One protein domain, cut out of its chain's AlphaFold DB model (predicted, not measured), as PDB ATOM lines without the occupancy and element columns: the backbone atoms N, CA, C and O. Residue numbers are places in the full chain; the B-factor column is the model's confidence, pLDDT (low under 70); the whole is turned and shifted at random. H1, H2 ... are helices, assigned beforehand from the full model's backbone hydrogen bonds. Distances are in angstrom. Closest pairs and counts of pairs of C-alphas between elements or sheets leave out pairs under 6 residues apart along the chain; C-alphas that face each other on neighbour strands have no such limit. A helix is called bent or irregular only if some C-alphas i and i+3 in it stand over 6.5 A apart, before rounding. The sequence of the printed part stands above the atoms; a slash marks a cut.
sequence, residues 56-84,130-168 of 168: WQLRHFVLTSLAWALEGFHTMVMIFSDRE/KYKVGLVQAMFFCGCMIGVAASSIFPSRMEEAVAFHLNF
ATOM      1  N   TRP A  56     214.066 283.586 164.495       73.56
ATOM      2  CA  TRP A  56     214.371 283.382 165.907       73.56
ATOM      3  C   TRP A  56     213.372 284.100 166.828       73.56
ATOM      4  O   TRP A  56     212.868 283.506 167.777       73.56
ATOM      5  N   GLN A  57     212.999 285.342 166.506       80.81
ATOM      6  CA  GLN A  57     211.982 286.097 167.242       80.81
ATOM      7  C   GLN A  57     210.604 285.441 167.120       80.81
ATOM      8  O   GLN A  57     209.892 285.319 168.117       80.81
ATOM      9  N   LEU A  58     210.260 284.944 165.928       83.44
ATOM     10  CA  LEU A  58     209.027 284.194 165.711       83.44
ATOM     11  C   LEU A  58     209.004 282.900 166.532       83.44
ATOM     12  O   LEU A  58     208.009 282.614 167.193       83.44
ATOM     13  N   ARG A  59     210.108 282.141 166.561       80.75
ATOM     14  CA  ARG A  59     210.222 280.933 167.394       80.75
ATOM     15  C   ARG A  59     210.012 281.250 168.872       80.75
ATOM     16  O   ARG A  59     209.280 280.526 169.537       80.75
ATOM     17  N   HIS A  60     210.609 282.325 169.379       81.75
ATOM     18  CA  HIS A  60     210.425 282.743 170.770       81.75
ATOM     19  C   HIS A  60     208.990 283.163 171.060       81.75
ATOM     20  O   HIS A  60     208.408 282.690 172.029       81.75
ATOM     21  N   PHE A  61     208.395 283.969 170.185       82.88
ATOM     22  CA  PHE A  61     206.998 284.367 170.295       82.88
ATOM     23  C   PHE A  61     206.053 283.156 170.325       82.88
ATOM     24  O   PHE A  61     205.192 283.068 171.199       82.88
ATOM     25  N   VAL A  62     206.255 282.182 169.431       86.69
ATOM     26  CA  VAL A  62     205.466 280.940 169.385       86.69
ATOM     27  C   VAL A  62     205.678 280.097 170.643       86.69
ATOM     28  O   VAL A  62     204.702 279.629 171.220       86.69
ATOM     29  N   LEU A  63     206.922 279.924 171.103       84.50
ATOM     30  CA  LEU A  63     207.224 279.173 172.329       84.50
ATOM     31  C   LEU A  63     206.588 279.819 173.562       84.50
ATOM     32  O   LEU A  63     206.007 279.121 174.389       84.50
ATOM     33  N   THR A  64     206.652 281.147 173.672       85.44
ATOM     34  CA  THR A  64     206.000 281.890 174.752       85.44
ATOM     35  C   THR A  64     204.484 281.758 174.663       85.44
ATOM     36  O   THR A  64     203.852 281.404 175.652       85.44
ATOM     37  N   SER A  65     203.888 281.966 173.488       90.31
ATOM     38  CA  SER A  65     202.443 281.811 173.297       90.31
ATOM     39  C   SER A  65     201.965 280.400 173.657       90.31
ATOM     40  O   SER A  65     200.977 280.250 174.375       90.31
ATOM     41  N   LEU A  66     202.707 279.370 173.241       88.38
ATOM     42  CA  LEU A  66     202.411 277.979 173.574       88.38
ATOM     43  C   LEU A  66     202.527 277.706 175.077       88.38
ATOM     44  O   LEU A  66     201.692 276.988 175.620       88.38
ATOM     45  N   ALA A  67     203.523 278.280 175.758       88.12
ATOM     46  CA  ALA A  67     203.680 278.135 177.204       88.12
ATOM     47  C   ALA A  67     202.470 278.700 177.966       88.12
ATOM     48  O   ALA A  67     201.906 278.009 178.812       88.12
ATOM     49  N   TRP A  68     202.018 279.904 177.604       92.00
ATOM     50  CA  TRP A  68     200.819 280.521 178.183       92.00
ATOM     51  C   TRP A  68     199.543 279.727 177.868       92.00
ATOM     52  O   TRP A  68     198.681 279.553 178.729       92.00
ATOM     53  N   ALA A  69     199.417 279.195 176.649       91.31
ATOM     54  CA  ALA A  69     198.287 278.340 176.292       91.31
ATOM     55  C   ALA A  69     198.272 277.044 177.123       91.31
ATOM     56  O   ALA A  69     197.229 276.660 177.653       91.31
ATOM     57  N   LEU A  70     199.430 276.392 177.272       89.06
ATOM     58  CA  LEU A  70     199.578 275.170 178.062       89.06
ATOM     59  C   LEU A  70     199.257 275.412 179.543       89.06
ATOM     60  O   LEU A  70     198.585 274.584 180.154       89.06
ATOM     61  N   GLU A  71     199.680 276.546 180.100       90.38
ATOM     62  CA  GLU A  71     199.323 276.969 181.459       90.38
ATOM     63  C   GLU A  71     197.803 277.120 181.631       90.38
ATOM     64  O   GLU A  71     197.230 276.632 182.612       90.38
ATOM     65  N   GLY A  72     197.127 277.727 180.649       91.75
ATOM     66  CA  GLY A  72     195.671 277.857 180.637       91.75
ATOM     67  C   GLY A  72     194.953 276.506 180.620       91.75
ATOM     68  O   GLY A  72     194.088 276.252 181.461       91.75
ATOM     69  N   PHE A  73     195.340 275.605 179.711       89.38
ATOM     70  CA  PHE A  73     194.760 274.258 179.640       89.38
ATOM     71  C   PHE A  73     195.006 273.454 180.914       89.38
ATOM     72  O   PHE A  73     194.092 272.811 181.428       89.38
ATOM     73  N   HIS A  74     196.225 273.513 181.445       90.12
ATOM     74  CA  HIS A  74     196.589 272.826 182.674       90.12
ATOM     75  C   HIS A  74     195.745 273.309 183.864       90.12
ATOM     76  O   HIS A  74     195.179 272.495 184.594       90.12
ATOM     77  N   THR A  75     195.570 274.624 184.008       90.69
ATOM     78  CA  THR A  75     194.732 275.214 185.063       90.69
ATOM     79  C   THR A  75     193.263 274.817 184.910       90.69
ATOM     80  O   THR A  75     192.616 274.467 185.897       90.69
ATOM     81  N   MET A  76     192.745 274.803 183.678       89.19
ATOM     82  CA  MET A  76     191.375 274.375 183.378       89.19
ATOM     83  C   MET A  76     191.129 272.907 183.761       89.19
ATOM     84  O   MET A  76     190.104 272.569 184.346       89.19
ATOM     85  N   VAL A  77     192.077 272.015 183.467       87.31
ATOM     86  CA  VAL A  77     191.961 270.599 183.847       87.31
ATOM     87  C   VAL A  77     192.016 270.432 185.365       87.31
ATOM     88  O   VAL A  77     191.210 269.683 185.922       87.31
ATOM     89  N   MET A  78     192.917 271.147 186.041       86.69
ATOM     90  CA  MET A  78     193.049 271.094 187.500       86.69
ATOM     91  C   MET A  78     191.772 271.554 188.210       86.69
ATOM     92  O   MET A  78     191.267 270.837 189.071       86.69
ATOM     93  N   ILE A  79     191.182 272.684 187.802       88.44
ATOM     94  CA  ILE A  79     189.977 273.210 188.464       88.44
ATOM     95  C   ILE A  79     188.774 272.267 188.339       88.44
ATOM     96  O   ILE A  79     188.022 272.094 189.298       88.44
ATOM     97  N   PHE A  80     188.598 271.615 187.186       85.94
ATOM     98  CA  PHE A  80     187.517 270.643 187.015       85.94
ATOM     99  C   PHE A  80     187.794 269.313 187.704       85.94
ATOM    100  O   PHE A  80     186.849 268.630 188.093       85.94
ATOM    101  N   SER A  81     189.063 268.953 187.881       86.38
ATOM    102  CA  SER A  81     189.456 267.744 188.607       86.38
ATOM    103  C   SER A  81     189.297 267.888 190.122       86.38
ATOM    104  O   SER A  81     189.088 266.889 190.807       86.38
ATOM    105  N   ASP A  82     189.347 269.114 190.643       83.00
ATOM    106  CA  ASP A  82     189.160 269.398 192.071       83.00
ATOM    107  C   ASP A  82     187.682 269.436 192.491       83.00
ATOM    108  O   ASP A  82     187.354 269.259 193.670       83.00
ATOM    109  N   ARG A  83     186.758 269.673 191.550       83.56
ATOM    110  CA  ARG A  83     185.335 269.821 191.868       83.56
ATOM    111  C   ARG A  83     184.622 268.469 191.892       83.56
ATOM    112  O   ARG A  83     184.064 268.013 190.895       83.56
ATOM    113  N   GLU A  84     184.607 267.852 193.072       81.56
ATOM    114  CA  GLU A  84     183.788 266.665 193.346       81.56
ATOM    115  C   GLU A  84     182.289 267.036 193.298       81.56
ATOM    116  O   GLU A  84     181.887 267.987 193.982       81.56
ATOM    117  N   LYS A 130     192.753 259.722 192.989       84.12
ATOM    118  CA  LYS A 130     193.068 261.143 193.234       84.12
ATOM    119  C   LYS A 130     194.513 261.516 192.893       84.12
ATOM    120  O   LYS A 130     194.779 262.658 192.530       84.12
ATOM    121  N   TYR A 131     195.452 260.564 192.959       84.81
ATOM    122  CA  TYR A 131     196.856 260.830 192.619       84.81
ATOM    123  C   TYR A 131     197.052 261.220 191.147       84.81
ATOM    124  O   TYR A 131     198.048 261.863 190.825       84.81
ATOM    125  N   LYS A 132     196.121 260.863 190.249       87.31
ATOM    126  CA  LYS A 132     196.221 261.174 188.814       87.31
ATOM    127  C   LYS A 132     196.286 262.681 188.563       87.31
ATOM    128  O   LYS A 132     197.042 263.117 187.703       87.31
ATOM    129  N   VAL A 133     195.570 263.468 189.364       86.62
ATOM    130  CA  VAL A 133     195.596 264.937 189.314       86.62
ATOM    131  C   VAL A 133     196.986 265.461 189.683       86.62
ATOM    132  O   VAL A 133     197.601 266.213 188.931       86.62
ATOM    133  N   GLY A 134     197.542 264.970 190.796       87.69
ATOM    134  CA  GLY A 134     198.898 265.319 191.226       87.69
ATOM    135  C   GLY A 134     199.984 264.884 190.235       87.69
ATOM    136  O   GLY A 134     200.990 265.574 190.077       87.69
ATOM    137  N   LEU A 135     199.772 263.776 189.520       88.81
ATOM    138  CA  LEU A 135     200.683 263.315 188.473       88.81
ATOM    139  C   LEU A 135     200.707 264.278 187.278       88.81
ATOM    140  O   LEU A 135     201.788 264.606 186.792       88.81
ATOM    141  N   VAL A 136     199.542 264.752 186.822       87.88
ATOM    142  CA  VAL A 136     199.452 265.742 185.732       87.88
ATOM    143  C   VAL A 136     200.167 267.037 186.119       87.88
ATOM    144  O   VAL A 136     200.972 267.539 185.334       87.88
ATOM    145  N   GLN A 137     199.984 267.500 187.360       89.19
ATOM    146  CA  GLN A 137     200.704 268.653 187.905       89.19
ATOM    147  C   GLN A 137     202.231 268.456 187.880       89.19
ATOM    148  O   GLN A 137     202.982 269.351 187.486       89.19
ATOM    149  N   ALA A 138     202.713 267.280 188.290       92.38
ATOM    150  CA  ALA A 138     204.142 266.976 188.295       92.38
ATOM    151  C   ALA A 138     204.725 266.926 186.872       92.38
ATOM    152  O   ALA A 138     205.803 267.470 186.622       92.38
ATOM    153  N   MET A 139     204.001 266.317 185.929       90.06
ATOM    154  CA  MET A 139     204.393 266.280 184.518       90.06
ATOM    155  C   MET A 139     204.449 267.682 183.906       90.06
ATOM    156  O   MET A 139     205.372 267.959 183.142       90.06
ATOM    157  N   PHE A 140     203.530 268.580 184.279       88.12
ATOM    158  CA  PHE A 140     203.556 269.973 183.835       88.12
ATOM    159  C   PHE A 140     204.835 270.688 184.284       88.12
ATOM    160  O   PHE A 140     205.571 271.212 183.448       88.12
ATOM    161  N   PHE A 141     205.168 270.644 185.577       88.56
ATOM    162  CA  PHE A 141     206.395 271.276 186.073       88.56
ATOM    163  C   PHE A 141     207.668 270.664 185.475       88.56
ATOM    164  O   PHE A 141     208.608 271.392 185.147       88.56
ATOM    165  N   CYS A 142     207.690 269.344 185.283       92.62
ATOM    166  CA  CYS A 142     208.785 268.657 184.601       92.62
ATOM    167  C   CYS A 142     208.935 269.142 183.148       92.62
ATOM    168  O   CYS A 142     210.035 269.496 182.717       92.62
ATOM    169  N   GLY A 143     207.823 269.244 182.415       88.06
ATOM    170  CA  GLY A 143     207.787 269.778 181.056       88.06
ATOM    171  C   GLY A 143     208.298 271.216 180.982       88.06
ATOM    172  O   GLY A 143     209.125 271.526 180.124       88.06
ATOM    173  N   CYS A 144     207.893 272.072 181.922       84.12
ATOM    174  CA  CYS A 144     208.385 273.445 182.019       84.12
ATOM    175  C   CYS A 144     209.906 273.496 182.216       84.12
ATOM    176  O   CYS A 144     210.574 274.240 181.500       84.12
ATOM    177  N   MET A 145     210.468 272.673 183.113       87.00
ATOM    178  CA  MET A 145     211.920 272.582 183.345       87.00
ATOM    179  C   MET A 145     212.693 272.138 182.102       87.00
ATOM    180  O   MET A 145     213.721 272.728 181.765       87.00
ATOM    181  N   ILE A 146     212.184 271.140 181.379       87.50
ATOM    182  CA  ILE A 146     212.792 270.690 180.122       87.50
ATOM    183  C   ILE A 146     212.694 271.790 179.054       87.50
ATOM    184  O   ILE A 146     213.659 272.020 178.328       87.50
ATOM    185  N   GLY A 147     211.569 272.506 178.983       83.88
ATOM    186  CA  GLY A 147     211.350 273.604 178.041       83.88
ATOM    187  C   GLY A 147     212.339 274.758 178.217       83.88
ATOM    188  O   GLY A 147     212.931 275.213 177.231       83.88
ATOM    189  N   VAL A 148     212.584 275.196 179.459       80.31
ATOM    190  CA  VAL A 148     213.599 276.233 179.729       80.31
ATOM    191  C   VAL A 148     215.016 275.719 179.505       80.31
ATOM    192  O   VAL A 148     215.823 276.430 178.905       80.31
ATOM    193  N   ALA A 149     215.320 274.479 179.901       81.25
ATOM    194  CA  ALA A 149     216.632 273.882 179.667       81.25
ATOM    195  C   ALA A 149     216.939 273.781 178.164       81.25
ATOM    196  O   ALA A 149     217.995 274.223 177.717       81.25
ATOM    197  N   ALA A 150     215.995 273.283 177.363       79.06
ATOM    198  CA  ALA A 150     216.141 273.181 175.915       79.06
ATOM    199  C   ALA A 150     216.296 274.556 175.255       79.06
ATOM    200  O   ALA A 150     217.164 274.720 174.399       79.06
ATOM    201  N   SER A 151     215.510 275.551 175.677       73.00
ATOM    202  CA  SER A 151     215.584 276.915 175.132       73.00
ATOM    203  C   SER A 151     216.889 277.630 175.498       73.00
ATOM    204  O   SER A 151     217.368 278.442 174.716       73.00
ATOM    205  N   SER A 152     217.493 277.299 176.643       70.69
ATOM    206  CA  SER A 152     218.758 277.889 177.114       70.69
ATOM    207  C   SER A 152     219.997 277.184 176.541       70.69
ATOM    208  O   SER A 152     221.028 277.814 176.315       70.69
ATOM    209  N   ILE A 153     219.900 275.880 176.264       69.69
ATOM    210  CA  ILE A 153     220.972 275.078 175.644       69.69
ATOM    211  C   ILE A 153     221.024 275.280 174.120       69.69
ATOM    212  O   ILE A 153     222.078 275.134 173.503       69.69
ATOM    213  N   PHE A 154     219.899 275.616 173.485       64.38
ATOM    214  CA  PHE A 154     219.849 275.840 172.040       64.38
ATOM    215  C   PHE A 154     220.760 276.970 171.528       64.38
ATOM    216  O   PHE A 154     221.445 276.724 170.537       64.38
ATOM    217  N   PRO A 155     220.815 278.173 172.139       63.25
ATOM    218  CA  PRO A 155     221.708 279.233 171.669       63.25
ATOM    219  C   PRO A 155     223.187 278.850 171.818       63.25
ATOM    220  O   PRO A 155     223.947 279.025 170.871       63.25
ATOM    221  N   SER A 156     223.568 278.205 172.925       62.78
ATOM    222  CA  SER A 156     224.953 277.773 173.170       62.78
ATOM    223  C   SER A 156     225.410 276.663 172.217       62.78
ATOM    224  O   SER A 156     226.524 276.705 171.707       62.78
ATOM    225  N   ARG A 157     224.545 275.695 171.886       61.50
ATOM    226  CA  ARG A 157     224.871 274.652 170.894       61.50
ATOM    227  C   ARG A 157     224.942 275.200 169.459       61.50
ATOM    228  O   ARG A 157     225.665 274.644 168.637       61.50
ATOM    229  N   MET A 158     224.175 276.245 169.141       60.72
ATOM    230  CA  MET A 158     224.140 276.825 167.795       60.72
ATOM    231  C   MET A 158     225.358 277.715 167.527       60.72
ATOM    232  O   MET A 158     225.913 277.630 166.437       60.72
ATOM    233  N   GLU A 159     225.820 278.495 168.511       58.59
ATOM    234  CA  GLU A 159     227.090 279.235 168.410       58.59
ATOM    235  C   GLU A 159     228.283 278.291 168.218       58.59
ATOM    236  O   GLU A 159     229.093 278.514 167.323       58.59
ATOM    237  N   GLU A 160     228.348 277.189 168.968       58.44
ATOM    238  CA  GLU A 160     229.399 276.170 168.821       58.44
ATOM    239  C   GLU A 160     229.357 275.491 167.436       58.44
ATOM    240  O   GLU A 160     230.392 275.291 166.802       58.44
ATOM    241  N   ALA A 161     228.163 275.173 166.918       58.06
ATOM    242  CA  ALA A 161     227.999 274.560 165.597       58.06
ATOM    243  C   ALA A 161     228.342 275.525 164.446       58.06
ATOM    244  O   ALA A 161     228.950 275.111 163.459       58.06
ATOM    245  N   VAL A 162     227.991 276.808 164.573       60.81
ATOM    246  CA  VAL A 162     228.347 277.853 163.601       60.81
ATOM    247  C   VAL A 162     229.849 278.155 163.654       60.81
ATOM    248  O   VAL A 162     230.480 278.272 162.605       60.81
ATOM    249  N   ALA A 163     230.452 278.195 164.845       62.44
ATOM    250  CA  ALA A 163     231.896 278.351 165.014       62.44
ATOM    251  C   ALA A 163     232.689 277.161 164.446       62.44
ATOM    252  O   ALA A 163     233.759 277.361 163.866       62.44
ATOM    253  N   PHE A 164     232.161 275.937 164.559       66.31
ATOM    254  CA  PHE A 164     232.755 274.738 163.961       66.31
ATOM    255  C   PHE A 164     232.664 274.757 162.429       66.31
ATOM    256  O   PHE A 164     233.623 274.398 161.753       66.31
ATOM    257  N   HIS A 165     231.549 275.238 161.872       65.19
ATOM    258  CA  HIS A 165     231.353 275.326 160.422       65.19
ATOM    259  C   HIS A 165     232.125 276.484 159.758       65.19
ATOM    260  O   HIS A 165     232.320 276.461 158.546       65.19
ATOM    261  N   LEU A 166     232.559 277.489 160.531       57.97
ATOM    262  CA  LEU A 166     233.400 278.605 160.069       57.97
ATOM    263  C   LEU A 166     234.912 278.349 160.213       57.97
ATOM    264  O   LEU A 166     235.700 279.101 159.647       57.97
ATOM    265  N   ASN A 167     235.326 277.316 160.955       57.16
ATOM    266  CA  ASN A 167     236.738 276.939 161.134       57.16
ATOM    267  C   ASN A 167     237.170 275.715 160.301       57.16
ATOM    268  O   ASN A 167     238.271 275.205 160.515       57.16
ATOM    269  N   PHE A 168     236.339 275.256 159.361       46.53
ATOM    270  CA  PHE A 168     236.687 274.237 158.364       46.53
ATOM    271  C   PHE A 168     236.330 274.705 156.953       46.53
ATOM    272  O   PHE A 168     235.119 274.820 156.658       46.53
TER     273      PHE A 168
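Overview. This is residues 56 to 84 and 130 to 168 of the 168 residues of an uncharacterized protein of Acer yangbiense (UniProt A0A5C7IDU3). Two long helices, H1 and H2, run side by side in opposite ways as a loose pair, drawn together near the cut and wider apart toward the start of H1. H2 is the longer, and its last part sticks out as a free arm, residues 152 to 168, of which 152 to 166 belong to H2. The printed part has 68 residues with two named helices, H1 then H2, and no named strand; the class is all helix. The whole is an extended rod, with a radius of gyration of the C-alphas of 17.6 A and spans of 64 by 24 by 10 A.

Along the chain. H1 covers residues 56 to 82 and is 38.9 A long from first to last C-alpha. It begins at C-alpha 56, at (214.371, 283.382, 165.907), and ends at C-alpha 82, at (189.160, 269.398, 192.071). H2 covers residues 130 to 166, is 55.1 A long and ends at C-alpha 166, at (233.400, 278.605, 160.069). H2 has a kink of 27 degrees near residue 154. It is neither bent nor irregular, but only just: C-alphas 152 and 155 are 6.3 A apart.

Arrangement. H1 and H2 touch, with 4 pairs of C-alphas within 8 A. The closest C-alphas of the two are those of Ser 81 and Val 133, 6.8 A apart. H1 touches H2 with residues 74 to 81 alone, and H2 touches H1 with residues 133 to 140 alone. Their lines stand at a shallow tilt of 9 degrees, opposite ways, and their centres are 15.0 A apart. Every O i to N i+4 pair is within hydrogen-bond range in H1, and 30 of 33 are in H2.

Size, cuts and confidence. The two C-alphas farthest apart are those of Glu 84 and Phe 168, at 63.9 A. Residues 85 to 129 are not printed, and C-alphas 84 and 130 are 10.8 A apart across the cut. The link from H1 to H2 runs across this cut. The mean pLDDT of the printed part is 80.0, and residues 153 to 168 are under 70.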